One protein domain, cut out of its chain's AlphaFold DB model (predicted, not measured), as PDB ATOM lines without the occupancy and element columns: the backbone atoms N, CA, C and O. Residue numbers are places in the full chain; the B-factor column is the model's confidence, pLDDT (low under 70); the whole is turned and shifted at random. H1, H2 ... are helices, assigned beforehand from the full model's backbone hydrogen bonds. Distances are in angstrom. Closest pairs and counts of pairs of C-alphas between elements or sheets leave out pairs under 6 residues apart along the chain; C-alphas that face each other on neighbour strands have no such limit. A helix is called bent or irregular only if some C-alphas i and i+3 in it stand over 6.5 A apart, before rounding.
ATOM      1  N   GLU A  60      -6.793 -76.921  68.788       68.88
ATOM      2  CA  GLU A  60      -8.244 -76.758  68.732       68.88
ATOM      3  C   GLU A  60      -8.905 -77.529  67.572       68.88
ATOM      4  O   GLU A  60      -9.921 -78.185  67.782       68.88
ATOM      5  N   MET A  61      -8.331 -77.531  66.362       69.31
ATOM      6  CA  MET A  61      -8.860 -78.343  65.255       69.31
ATOM      7  C   MET A  61      -8.740 -79.836  65.528       69.31
ATOM      8  O   MET A  61      -9.661 -80.588  65.220       69.31
ATOM      9  N   LEU A  62      -7.611 -80.272  66.094       77.75
ATOM     10  CA  LEU A  62      -7.424 -81.677  66.457       77.75
ATOM     11  C   LEU A  62      -8.424 -82.103  67.529       77.75
ATOM     12  O   LEU A  62      -8.949 -83.212  67.458       77.75
ATOM     13  N   GLN A  63      -8.715 -81.219  68.482       78.88
ATOM     14  CA  GLN A  63      -9.730 -81.466  69.492       78.88
ATOM     15  C   GLN A  63     -11.128 -81.561  68.869       78.88
ATOM     16  O   GLN A  63     -11.792 -82.574  69.064       78.88
ATOM     17  N   ILE A  64     -11.541 -80.572  68.068       76.81
ATOM     18  CA  ILE A  64     -12.863 -80.555  67.418       76.81
ATOM     19  C   ILE A  64     -13.056 -81.800  66.548       76.81
ATOM     20  O   ILE A  64     -14.032 -82.527  66.709       76.81
ATOM     21  N   PHE A  65     -12.102 -82.108  65.665       78.94
ATOM     22  CA  PHE A  65     -12.216 -83.283  64.797       78.94
ATOM     23  C   PHE A  65     -12.132 -84.597  65.577       78.94
ATOM     24  O   PHE A  65     -12.777 -85.576  65.200       78.94
ATOM     25  N   GLY A  66     -11.358 -84.638  66.665       83.19
ATOM     26  CA  GLY A  66     -11.318 -85.785  67.568       83.19
ATOM     27  C   GLY A  66     -12.670 -86.041  68.235       83.19
ATOM     28  O   GLY A  66     -13.125 -87.185  68.275       83.19
ATOM     29  N   GLU A  67     -13.331 -84.981  68.706       86.44
ATOM     30  CA  GLU A  67     -14.677 -85.044  69.278       86.44
ATOM     31  C   GLU A  67     -15.713 -85.480  68.230       86.44
ATOM     32  O   GLU A  67     -16.450 -86.435  68.480       86.44
ATOM     33  N   ASP A  68     -15.702 -84.888  67.032       86.44
ATOM     34  CA  ASP A  68     -16.622 -85.240  65.939       86.44
ATOM     35  C   ASP A  68     -16.504 -86.720  65.532       86.44
ATOM     36  O   ASP A  68     -17.508 -87.421  65.361       86.44
ATOM     37  N   VAL A  69     -15.273 -87.227  65.391       89.12
ATOM     38  CA  VAL A  69     -15.023 -88.640  65.061       89.12
ATOM     39  C   VAL A  69     -15.472 -89.549  66.202       89.12
ATOM     40  O   VAL A  69     -16.101 -90.580  65.948       89.12
ATOM     41  N   SER A  70     -15.179 -89.177  67.450       90.62
ATOM     42  CA  SER A  70     -15.607 -89.930  68.630       90.62
ATOM     43  C   SER A  70     -17.133 -90.048  68.692       90.62
ATOM     44  O   SER A  70     -17.659 -91.150  68.860       90.62
ATOM     45  N   ASP A  71     -17.852 -88.943  68.493       91.88
ATOM     46  CA  ASP A  71     -19.316 -88.908  68.514       91.88
ATOM     47  C   ASP A  71     -19.935 -89.723  67.367       91.88
ATOM     48  O   ASP A  71     -20.921 -90.444  67.566       91.88
ATOM     49  N   LEU A  72     -19.335 -89.680  66.172       92.25
ATOM     50  CA  LEU A  72     -19.767 -90.500  65.040       92.25
ATOM     51  C   LEU A  72     -19.594 -91.999  65.321       92.25
ATOM     52  O   LEU A  72     -20.523 -92.775  65.088       92.25
ATOM     53  N   ILE A  73     -18.433 -92.416  65.833       93.19
ATOM     54  CA  ILE A  73     -18.166 -93.824  66.163       93.19
ATOM     55  C   ILE A  73     -19.093 -94.305  67.282       93.19
ATOM     56  O   ILE A  73     -19.673 -95.382  67.155       93.19
ATOM     57  N   ALA A  74     -19.305 -93.502  68.327       90.69
ATOM     58  CA  ALA A  74     -20.244 -93.827  69.399       90.69
ATOM     59  C   ALA A  74     -21.688 -93.971  68.882       90.69
ATOM     60  O   ALA A  74     -22.417 -94.867  69.305       90.69
ATOM     61  N   THR A  75     -22.096 -93.136  67.921       91.44
ATOM     62  CA  THR A  75     -23.407 -93.243  67.261       91.44
ATOM     63  C   THR A  75     -23.526 -94.532  66.443       91.44
ATOM     64  O   THR A  75     -24.569 -95.188  66.480       91.44
ATOM     65  N   ILE A  76     -22.469 -94.915  65.717       92.00
ATOM     66  CA  ILE A  76     -22.411 -96.185  64.978       92.00
ATOM     67  C   ILE A  76     -22.532 -97.360  65.951       92.00
ATOM     68  O   ILE A  76     -23.377 -98.224  65.738       92.00
ATOM     69  N   ASP A  77     -21.741 -97.373  67.024       90.69
ATOM     70  CA  ASP A  77     -21.772 -98.426  68.044       90.69
ATOM     71  C   ASP A  77     -23.164 -98.553  68.683       90.69
ATOM     72  O   ASP A  77     -23.745 -99.638  68.690       90.69
ATOM     73  N   HIS A  78     -23.771 -97.430  69.095       88.50
ATOM     74  CA  HIS A  78     -25.140 -97.407  69.628       88.50
ATOM     75  C   HIS A  78     -26.150 -98.002  68.644       88.50
ATOM     76  O   HIS A  78     -27.021 -98.772  69.046       88.50
ATOM     77  N   ASN A  79     -26.040 -97.671  67.358       90.19
ATOM     78  CA  ASN A  79     -26.946 -98.181  66.331       90.19
ATOM     79  C   ASN A  79     -26.718 -99.664  66.008       90.19
ATOM     80  O   ASN A  79     -27.681-100.359  65.690       90.19
ATOM     81  N   LEU A  80     -25.479-100.158  66.094       87.69
ATOM     82  CA  LEU A  80     -25.156-101.574  65.895       87.69
ATOM     83  C   LEU A  80     -25.656-102.425  67.072       87.69
ATOM     84  O   LEU A  80     -26.361-103.415  66.862       87.69
ATOM     85  N   VAL A  81     -25.345-102.010  68.303       80.06
ATOM     86  CA  VAL A  81     -25.688-102.724  69.547       80.06
ATOM     87  C   VAL A  81     -27.170-102.568  69.910       80.06
ATOM     88  O   VAL A  81     -27.765-103.468  70.500       80.06
ATOM     89  N   GLY A  82     -27.814-101.466  69.508       60.66
ATOM     90  CA  GLY A  82     -29.247-101.204  69.709       60.66
ATOM     91  C   GLY A  82     -30.185-102.255  69.100       60.66
ATOM     92  O   GLY A  82     -31.361-102.296  69.446       60.66
ATOM     93  N   SER A  83     -29.656-103.152  68.263       55.22
ATOM     94  CA  SER A  83     -30.337-104.355  67.770       55.22
ATOM     95  C   SER A  83     -30.677-105.375  68.874       55.22
ATOM     96  O   SER A  83     -31.510-106.250  68.651       55.22
ATOM     97  N   GLU A  84     -30.045-105.284  70.053       59.06
ATOM     98  CA  GLU A  84     -30.141-106.273  71.140       59.06
ATOM     99  C   GLU A  84     -30.989-105.816  72.355       59.06
ATOM    100  O   GLU A  84     -31.066-106.531  73.354       59.06
ATOM    101  N   GLY A  85     -31.674-104.661  72.299       61.81
ATOM    102  CA  GLY A  85     -32.503-104.163  73.415       61.81
ATOM    103  C   GLY A  85     -33.562-103.117  73.037       61.81
ATOM    104  O   GLY A  85     -33.745-102.790  71.873       61.81
ATOM    105  N   GLU A  86     -34.264-102.551  74.029       68.88
ATOM    106  CA  GLU A  86     -35.355-101.562  73.841       68.88
ATOM    107  C   GLU A  86     -34.883-100.152  73.405       68.88
ATOM    108  O   GLU A  86     -35.646 -99.184  73.446       68.88
ATOM    109  N   ARG A  87     -33.614 -99.990  73.010       75.94
ATOM    110  CA  ARG A  87     -33.065 -98.679  72.641       75.94
ATOM    111  C   ARG A  87     -33.459 -98.325  71.212       75.94
ATOM    112  O   ARG A  87     -33.137 -99.038  70.270       75.94
ATOM    113  N   GLN A  88     -34.110 -97.176  71.049       84.94
ATOM    114  CA  GLN A  88     -34.369 -96.606  69.729       84.94
ATOM    115  C   GLN A  88     -33.029 -96.254  69.049       84.94
ATOM    116  O   GLN A  88     -32.158 -95.657  69.698       84.94
ATOM    117  N   PRO A  89     -32.845 -96.599  67.763       88.00
ATOM    118  CA  PRO A  89     -31.657 -96.201  67.023       88.00
ATOM    119  C   PRO A  89     -31.607 -94.676  66.877       88.00
ATOM    120  O   PRO A  89     -32.629 -94.016  66.677       88.00
ATOM    121  N   LEU A  90     -30.403 -94.117  66.952       91.94
ATOM    122  CA  LEU A  90     -30.146 -92.709  66.671       91.94
ATOM    123  C   LEU A  90     -30.273 -92.440  65.168       91.94
ATOM    124  O   LEU A  90     -30.012 -93.304  64.322       91.94
ATOM    125  N   PHE A  91     -30.661 -91.215  64.814       91.88
ATOM    126  CA  PHE A  91     -30.763 -90.821  63.415       91.88
ATOM    127  C   PHE A  91     -29.378 -90.810  62.756       91.88
ATOM    128  O   PHE A  91     -28.509 -90.026  63.119       91.88
ATOM    129  N   GLN A  92     -29.202 -91.655  61.741       92.12
ATOM    130  CA  GLN A  92     -27.981 -91.730  60.946       92.12
ATOM    131  C   GLN A  92     -28.346 -91.988  59.483       92.12
ATOM    132  O   GLN A  92     -28.893 -93.043  59.149       92.12
ATOM    133  N   ARG A  93     -28.109 -91.014  58.600       92.50
ATOM    134  CA  ARG A  93     -28.434 -91.100  57.167       92.50
ATOM    135  C   ARG A  93     -27.347 -90.433  56.334       92.50
ATOM    136  O   ARG A  93     -26.836 -89.385  56.715       92.50
ATOM    137  N   THR A  94     -27.064 -91.008  55.169       93.12
ATOM    138  CA  THR A  94     -26.095 -90.478  54.202       93.12
ATOM    139  C   THR A  94     -26.731 -90.435  52.816       93.12
ATOM    140  O   THR A  94     -27.371 -91.399  52.396       93.12
ATOM    141  N   LEU A  95     -26.559 -89.319  52.105       92.75
ATOM    142  CA  LEU A  95     -26.964 -89.164  50.708       92.75
ATOM    143  C   LEU A  95     -25.737 -89.355  49.813       92.75
ATOM    144  O   LEU A  95     -24.794 -88.575  49.911       92.75
ATOM    145  N   VAL A  96     -25.750 -90.369  48.943       93.25
ATOM    146  CA  VAL A  96     -24.606 -90.700  48.078       93.25
ATOM    147  C   VAL A  96     -25.055 -90.857  46.633       93.25
ATOM    148  O   VAL A  96     -25.979 -91.612  46.341       93.25
ATOM    149  N   TYR A  97     -24.354 -90.177  45.728       92.81
ATOM    150  CA  TYR A  97     -24.438 -90.387  44.287       92.81
ATOM    151  C   TYR A  97     -23.029 -90.600  43.741       92.81
ATOM    152  O   TYR A  97     -22.107 -89.876  44.102       92.81
ATOM    153  N   ASN A  98     -22.866 -91.570  42.846       91.31
ATOM    154  CA  ASN A  98     -21.569 -91.964  42.287       91.31
ATOM    155  C   ASN A  98     -21.389 -91.571  40.812       91.31
ATOM    156  O   ASN A  98     -20.410 -91.965  40.189       91.31
ATOM    157  N   ASN A  99     -22.334 -90.825  40.234       92.44
ATOM    158  CA  ASN A  99     -22.311 -90.452  38.819       92.44
ATOM    159  C   ASN A  99     -22.886 -89.046  38.592       92.44
ATOM    160  O   ASN A  99     -23.834 -88.848  37.831       92.44
ATOM    161  N   ILE A 100     -22.348 -88.068  39.320       94.00
ATOM    162  CA  ILE A 100     -22.732 -86.664  39.183       94.00
ATOM    163  C   ILE A 100     -21.795 -85.969  38.179       94.00
ATOM    164  O   ILE A 100     -20.573 -86.059  38.326       94.00
ATOM    165  N   PRO A 101     -22.330 -85.262  37.166       93.31
ATOM    166  CA  PRO A 101     -21.516 -84.502  36.221       93.31
ATOM    167  C   PRO A 101     -20.621 -83.455  36.903       93.31
ATOM    168  O   PRO A 101     -21.036 -82.736  37.812       93.31
ATOM    169  N   ARG A 102     -19.368 -83.323  36.449       90.62
ATOM    170  CA  ARG A 102     -18.395 -82.400  37.069       90.62
ATOM    171  C   ARG A 102     -18.839 -80.936  37.023       90.62
ATOM    172  O   ARG A 102     -18.524 -80.172  37.932       90.62
ATOM    173  N   ASP A 103     -19.569 -80.547  35.986       95.56
ATOM    174  CA  ASP A 103     -20.066 -79.188  35.763       95.56
ATOM    175  C   ASP A 103     -21.152 -78.760  36.765       95.56
ATOM    176  O   ASP A 103     -21.369 -77.563  36.962       95.56
ATOM    177  N   VAL A 104     -21.803 -79.699  37.465       96.62
ATOM    178  CA  VAL A 104     -22.772 -79.353  38.520       96.62
ATOM    179  C   VAL A 104     -22.135 -79.184  39.900       96.62
ATOM    180  O   VAL A 104     -22.742 -78.555  40.766       96.62
ATOM    181  N   MET A 105     -20.905 -79.667  40.109       94.56
ATOM    182  CA  MET A 105     -20.294 -79.758  41.444       94.56
ATOM    183  C   MET A 105     -20.108 -78.403  42.128       94.56
ATOM    184  O   MET A 105     -20.317 -78.293  43.331       94.56
ATOM    185  N   ALA A 106     -19.788 -77.343  41.378       93.25
ATOM    186  CA  ALA A 106     -19.678 -76.000  41.953       93.25
ATOM    187  C   ALA A 106     -21.009 -75.524  42.564       93.25
ATOM    188  O   ALA A 106     -21.040 -75.038  43.693       93.25
ATOM    189  N   ARG A 107     -22.120 -75.727  41.843       96.06
ATOM    190  CA  ARG A 107     -23.465 -75.391  42.332       96.06
ATOM    191  C   ARG A 107     -23.899 -76.321  43.461       96.06
ATOM    192  O   ARG A 107     -24.537 -75.858  44.399       96.06
ATOM    193  N   TRP A 108     -23.535 -77.601  43.384       96.06
ATOM    194  CA  TRP A 108     -23.830 -78.580  44.426       96.06
ATOM    195  C   TRP A 108     -23.178 -78.213  45.757       96.06
ATOM    196  O   TRP A 108     -23.899 -78.107  46.738       96.06
ATOM    197  N   ARG A 109     -21.870 -77.916  45.781       93.19
ATOM    198  CA  ARG A 109     -21.157 -77.498  47.004       93.19
ATOM    199  C   ARG A 109     -21.812 -76.292  47.671       93.19
ATOM    200  O   ARG A 109     -22.014 -76.283  48.880       93.19
ATOM    201  N   GLN A 110     -22.162 -75.278  46.877       90.69
ATOM    202  CA  GLN A 110     -22.835 -74.087  47.393       90.69
ATOM    203  C   GLN A 110     -24.224 -74.425  47.949       90.69
ATOM    204  O   GLN A 110     -24.581 -73.976  49.037       90.69
ATOM    205  N   TYR A 111     -25.002 -75.218  47.211       95.69
ATOM    206  CA  TYR A 111     -26.347 -75.606  47.612       95.69
ATOM    207  C   TYR A 111     -26.338 -76.462  48.882       95.69
ATOM    208  O   TYR A 111     -27.059 -76.145  49.824       95.69
ATOM    209  N   SER A 112     -25.502 -77.504  48.942       93.69
ATOM    210  CA  SER A 112     -25.386 -78.377  50.109       93.69
ATOM    211  C   SER A 112     -24.950 -77.589  51.339       93.69
ATOM    212  O   SER A 112     -25.609 -77.685  52.367       93.69
ATOM    213  N   ALA A 113     -23.928 -76.733  51.222       88.81
ATOM    214  CA  ALA A 113     -23.482 -75.885  52.325       88.81
ATOM    215  C   ALA A 113     -24.601 -74.961  52.831       88.81
ATOM    216  O   ALA A 113     -24.823 -74.860  54.036       88.81
ATOM    217  N   GLN A 114     -25.351 -74.326  51.922       90.69
ATOM    218  CA  GLN A 114     -26.470 -73.459  52.293       90.69
ATOM    219  C   GLN A 114     -27.577 -74.225  53.029       90.69
ATOM    220  O   GLN A 114     -28.090 -73.729  54.032       90.69
ATOM    221  N   GLN A 115     -27.961 -75.410  52.544       96.50
ATOM    222  CA  GLN A 115     -29.011 -76.212  53.177       96.50
ATOM    223  C   GLN A 115     -28.564 -76.769  54.533       96.50
ATOM    224  O   GLN A 115     -29.318 -76.681  55.500       96.50
ATOM    225  N   SER A 116     -27.335 -77.283  54.626       92.56
ATOM    226  CA  SER A 116     -26.758 -77.782  55.878       92.56
ATOM    227  C   SER A 116     -26.683 -76.682  56.937       92.56
ATOM    228  O   SER A 116     -27.139 -76.891  58.058       92.56
ATOM    229  N   GLN A 117     -26.205 -75.490  56.568       88.06
ATOM    230  CA  GLN A 117     -26.171 -74.335  57.467       88.06
ATOM    231  C   GLN A 117     -27.576 -73.954  57.945       88.06
ATOM    232  O   GLN A 117     -27.796 -73.787  59.141       88.06
ATOM    233  N   ALA A 118     -28.543 -73.848  57.028       91.75
ATOM    234  CA  ALA A 118     -29.913 -73.486  57.381       91.75
ATOM    235  C   ALA A 118     -30.566 -74.516  58.319       91.75
ATOM    236  O   ALA A 118     -31.336 -74.140  59.200       91.75
ATOM    237  N   MET A 119     -30.261 -75.804  58.146       95.12
ATOM    238  CA  MET A 119     -30.726 -76.864  59.039       95.12
ATOM    239  C   MET A 119     -30.127 -76.716  60.441       95.12
ATOM    240  O   MET A 119     -30.869 -76.747  61.419       95.12
ATOM    241  N   LEU A 120     -28.807 -76.528  60.546       93.12
ATOM    242  CA  LEU A 120     -28.129 -76.354  61.834       93.12
ATOM    243  C   LEU A 120     -28.639 -75.110  62.574       93.12
ATOM    244  O   LEU A 120     -28.970 -75.207  63.748       93.12
ATOM    245  N   GLU A 121     -28.817 -73.982  61.876       89.62
ATOM    246  CA  GLU A 121     -29.409 -72.756  62.441       89.62
ATOM    247  C   GLU A 121     -30.842 -72.990  62.970       89.62
ATOM    248  O   GLU A 121     -31.236 -72.423  63.989       89.62
ATOM    249  N   GLN A 122     -31.645 -73.827  62.301       95.62
ATOM    250  CA  GLN A 122     -32.995 -74.172  62.767       95.62
ATOM    251  C   GLN A 122     -32.976 -75.048  64.023       95.62
ATOM    252  O   GLN A 122     -33.792 -74.830  64.922       95.62
ATOM    253  N   LEU A 123     -32.067 -76.025  64.084       95.19
ATOM    254  CA  LEU A 123     -31.910 -76.908  65.239       95.19
ATOM    255  C   LEU A 123     -31.360 -76.149  66.450       95.19
ATOM    256  O   LEU A 123     -31.904 -76.289  67.542       95.19
ATOM    257  N   ASP A 124     -30.357 -75.296  66.243       89.75
ATOM    258  CA  ASP A 124     -29.794 -74.419  67.273       89.75
ATOM    259  C   ASP A 124     -30.859 -73.481  67.845       89.75
ATOM    260  O   ASP A 124     -31.084 -73.442  69.052       89.75
ATOM    261  N   LYS A 125     -31.634 -72.812  66.981       90.12
ATOM    262  CA  LYS A 125     -32.738 -71.950  67.423       90.12
ATOM    263  C   LYS A 125     -33.766 -72.690  68.285       90.12
ATOM    264  O   LYS A 125     -34.413 -72.067  69.129       90.12
ATOM    265  N   TRP A 126     -33.961 -73.984  68.042       94.44
ATOM    266  CA  TRP A 126     -34.872 -74.809  68.823       94.44
ATOM    267  C   TRP A 126     -34.248 -75.267  70.146       94.44
ATOM    268  O   TRP A 126     -34.912 -75.180  71.175       94.44
ATOM    269  N   LEU A 127     -32.993 -75.730  70.137       91.62
ATOM    270  CA  LEU A 127     -32.334 -76.328  71.302       91.62
ATOM    271  C   LEU A 127     -31.710 -75.288  72.245       91.62
ATOM    272  O   LEU A 127     -31.776 -75.461  73.458       91.62
ATOM    273  N   GLY A 128     -31.162 -74.196  71.711       87.62
ATOM    274  CA  GLY A 128     -30.453 -73.154  72.458       87.62
ATOM    275  C   GLY A 128     -31.227 -72.564  73.647       87.62
ATOM    276  O   GLY A 128     -30.640 -72.407  74.712       87.62
ATOM    277  N   PRO A 129     -32.549 -72.299  73.559       86.81
ATOM    278  CA  PRO A 129     -33.341 -71.860  74.715       86.81
ATOM    279  C   PRO A 129     -33.437 -72.880  75.863       86.81
ATOM    280  O   PRO A 129     -33.827 -72.509  76.971       86.81
ATOM    281  N   HIS A 130     -33.140 -74.155  75.601       86.00
ATOM    282  CA  HIS A 130     -33.127 -75.233  76.593       86.00
ATOM    283  C   HIS A 130     -31.732 -75.502  77.166       86.00
ATOM    284  O   HIS A 130     -31.616 -76.254  78.139       86.00
ATOM    285  N   ASP A 131     -30.689 -74.904  76.586       85.44
ATOM    286  CA  ASP A 131     -29.338 -74.970  77.123       85.44
ATOM    287  C   ASP A 131     -29.306 -74.261  78.481       85.44
ATOM    288  O   ASP A 131     -29.707 -73.101  78.617       85.44
ATOM    289  N   ARG A 132     -28.860 -74.988  79.508       82.25
ATOM    290  CA  ARG A 132     -28.842 -74.497  80.885       82.25
ATOM    291  C   ARG A 132     -27.858 -73.345  81.041       82.25
ATOM    292  O   ARG A 132     -28.202 -72.416  81.756       82.25
ATOM    293  N   ASP A 133     -26.732 -73.360  80.333       75.94
ATOM    294  CA  ASP A 133     -25.697 -72.326  80.414       75.94
ATOM    295  C   ASP A 133     -26.141 -71.029  79.715       75.94
ATOM    296  O   ASP A 133     -25.788 -69.930  80.144       75.94
ATOM    297  N   ILE A 134     -26.998 -71.138  78.690       68.69
ATOM    298  CA  ILE A 134     -27.601 -69.990  77.993       68.69
ATOM    299  C   ILE A 134     -28.837 -69.462  78.745       68.69
ATOM    300  O   ILE A 134     -29.067 -68.250  78.803       68.69
ATOM    301  N   ALA A 135     -29.653 -70.351  79.321       61.47
ATOM    302  CA  ALA A 135     -30.908 -70.006  79.987       61.47
ATOM    303  C   ALA A 135     -30.726 -69.496  81.429       61.47
ATOM    304  O   ALA A 135     -31.553 -68.714  81.913       61.47
ATOM    305  N   SER A 136     -29.660 -69.887  82.139       55.66
ATOM    306  CA  SER A 136     -29.432 -69.492  83.536       55.66
ATOM    307  C   SER A 136     -28.784 -68.107  83.679       55.66
ATOM    308  O   SER A 136     -27.677 -67.947  84.183       55.66
TER     309      SER A 136
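What this domain is: This is residues 60 to 136 of the 169 residues of an uncharacterized protein of Sphingobium sp (UniProt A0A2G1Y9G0). Two long helices, H1 and H2, make an open, loose frame with no contact between them; the loop of residues 85 to 101 leads away from the end of H1, and H2 folds back from the loop's far end, with little H3 after it. The printed part has 77 residues with three named helices, H1, H2, H3 in chain order, no named strand, and is all helix. It is only just loose, close to extended, with a radius of gyration of the C-alphas of 17.2 A and spans of 46 by 38 by 27 A.

Where its parts are: H1, residues 60 to 84, starts at C-alpha 60 (-8.244, -76.758, 68.732) and is 36.8 A long. H2, residues 102 to 130, is 42.8 A long, with a kink of 27 degrees near residue 109; it is irregular, but only just: C-alphas 103 and 106 are 7.0 A apart. H3, residues 132 to 135, is 5.0 A long and ends at C-alpha 135 (-30.908, -70.006, 79.987).

How they stand to each other: H1 is apart from H2 and H3. H2 and H3 are close but not clearly touching; their closest C-alphas, of Pro 129 and Ala 135, are 6.1 A apart. O i to N i+4 pairs are within hydrogen-bond range in 19 of 21 cases in H1 and 21 of 25 in H2; H3 is too short for one.

The domain as a whole: The farthest C-alphas, of Pro 101 and Ser 136, are 50.3 A apart. The printed part has no cut; the link H1 to H2 is long, H2 to H3 tight. The pLDDT is under 70 at residues 60 to 61, 82 to 86 and 134 to 136.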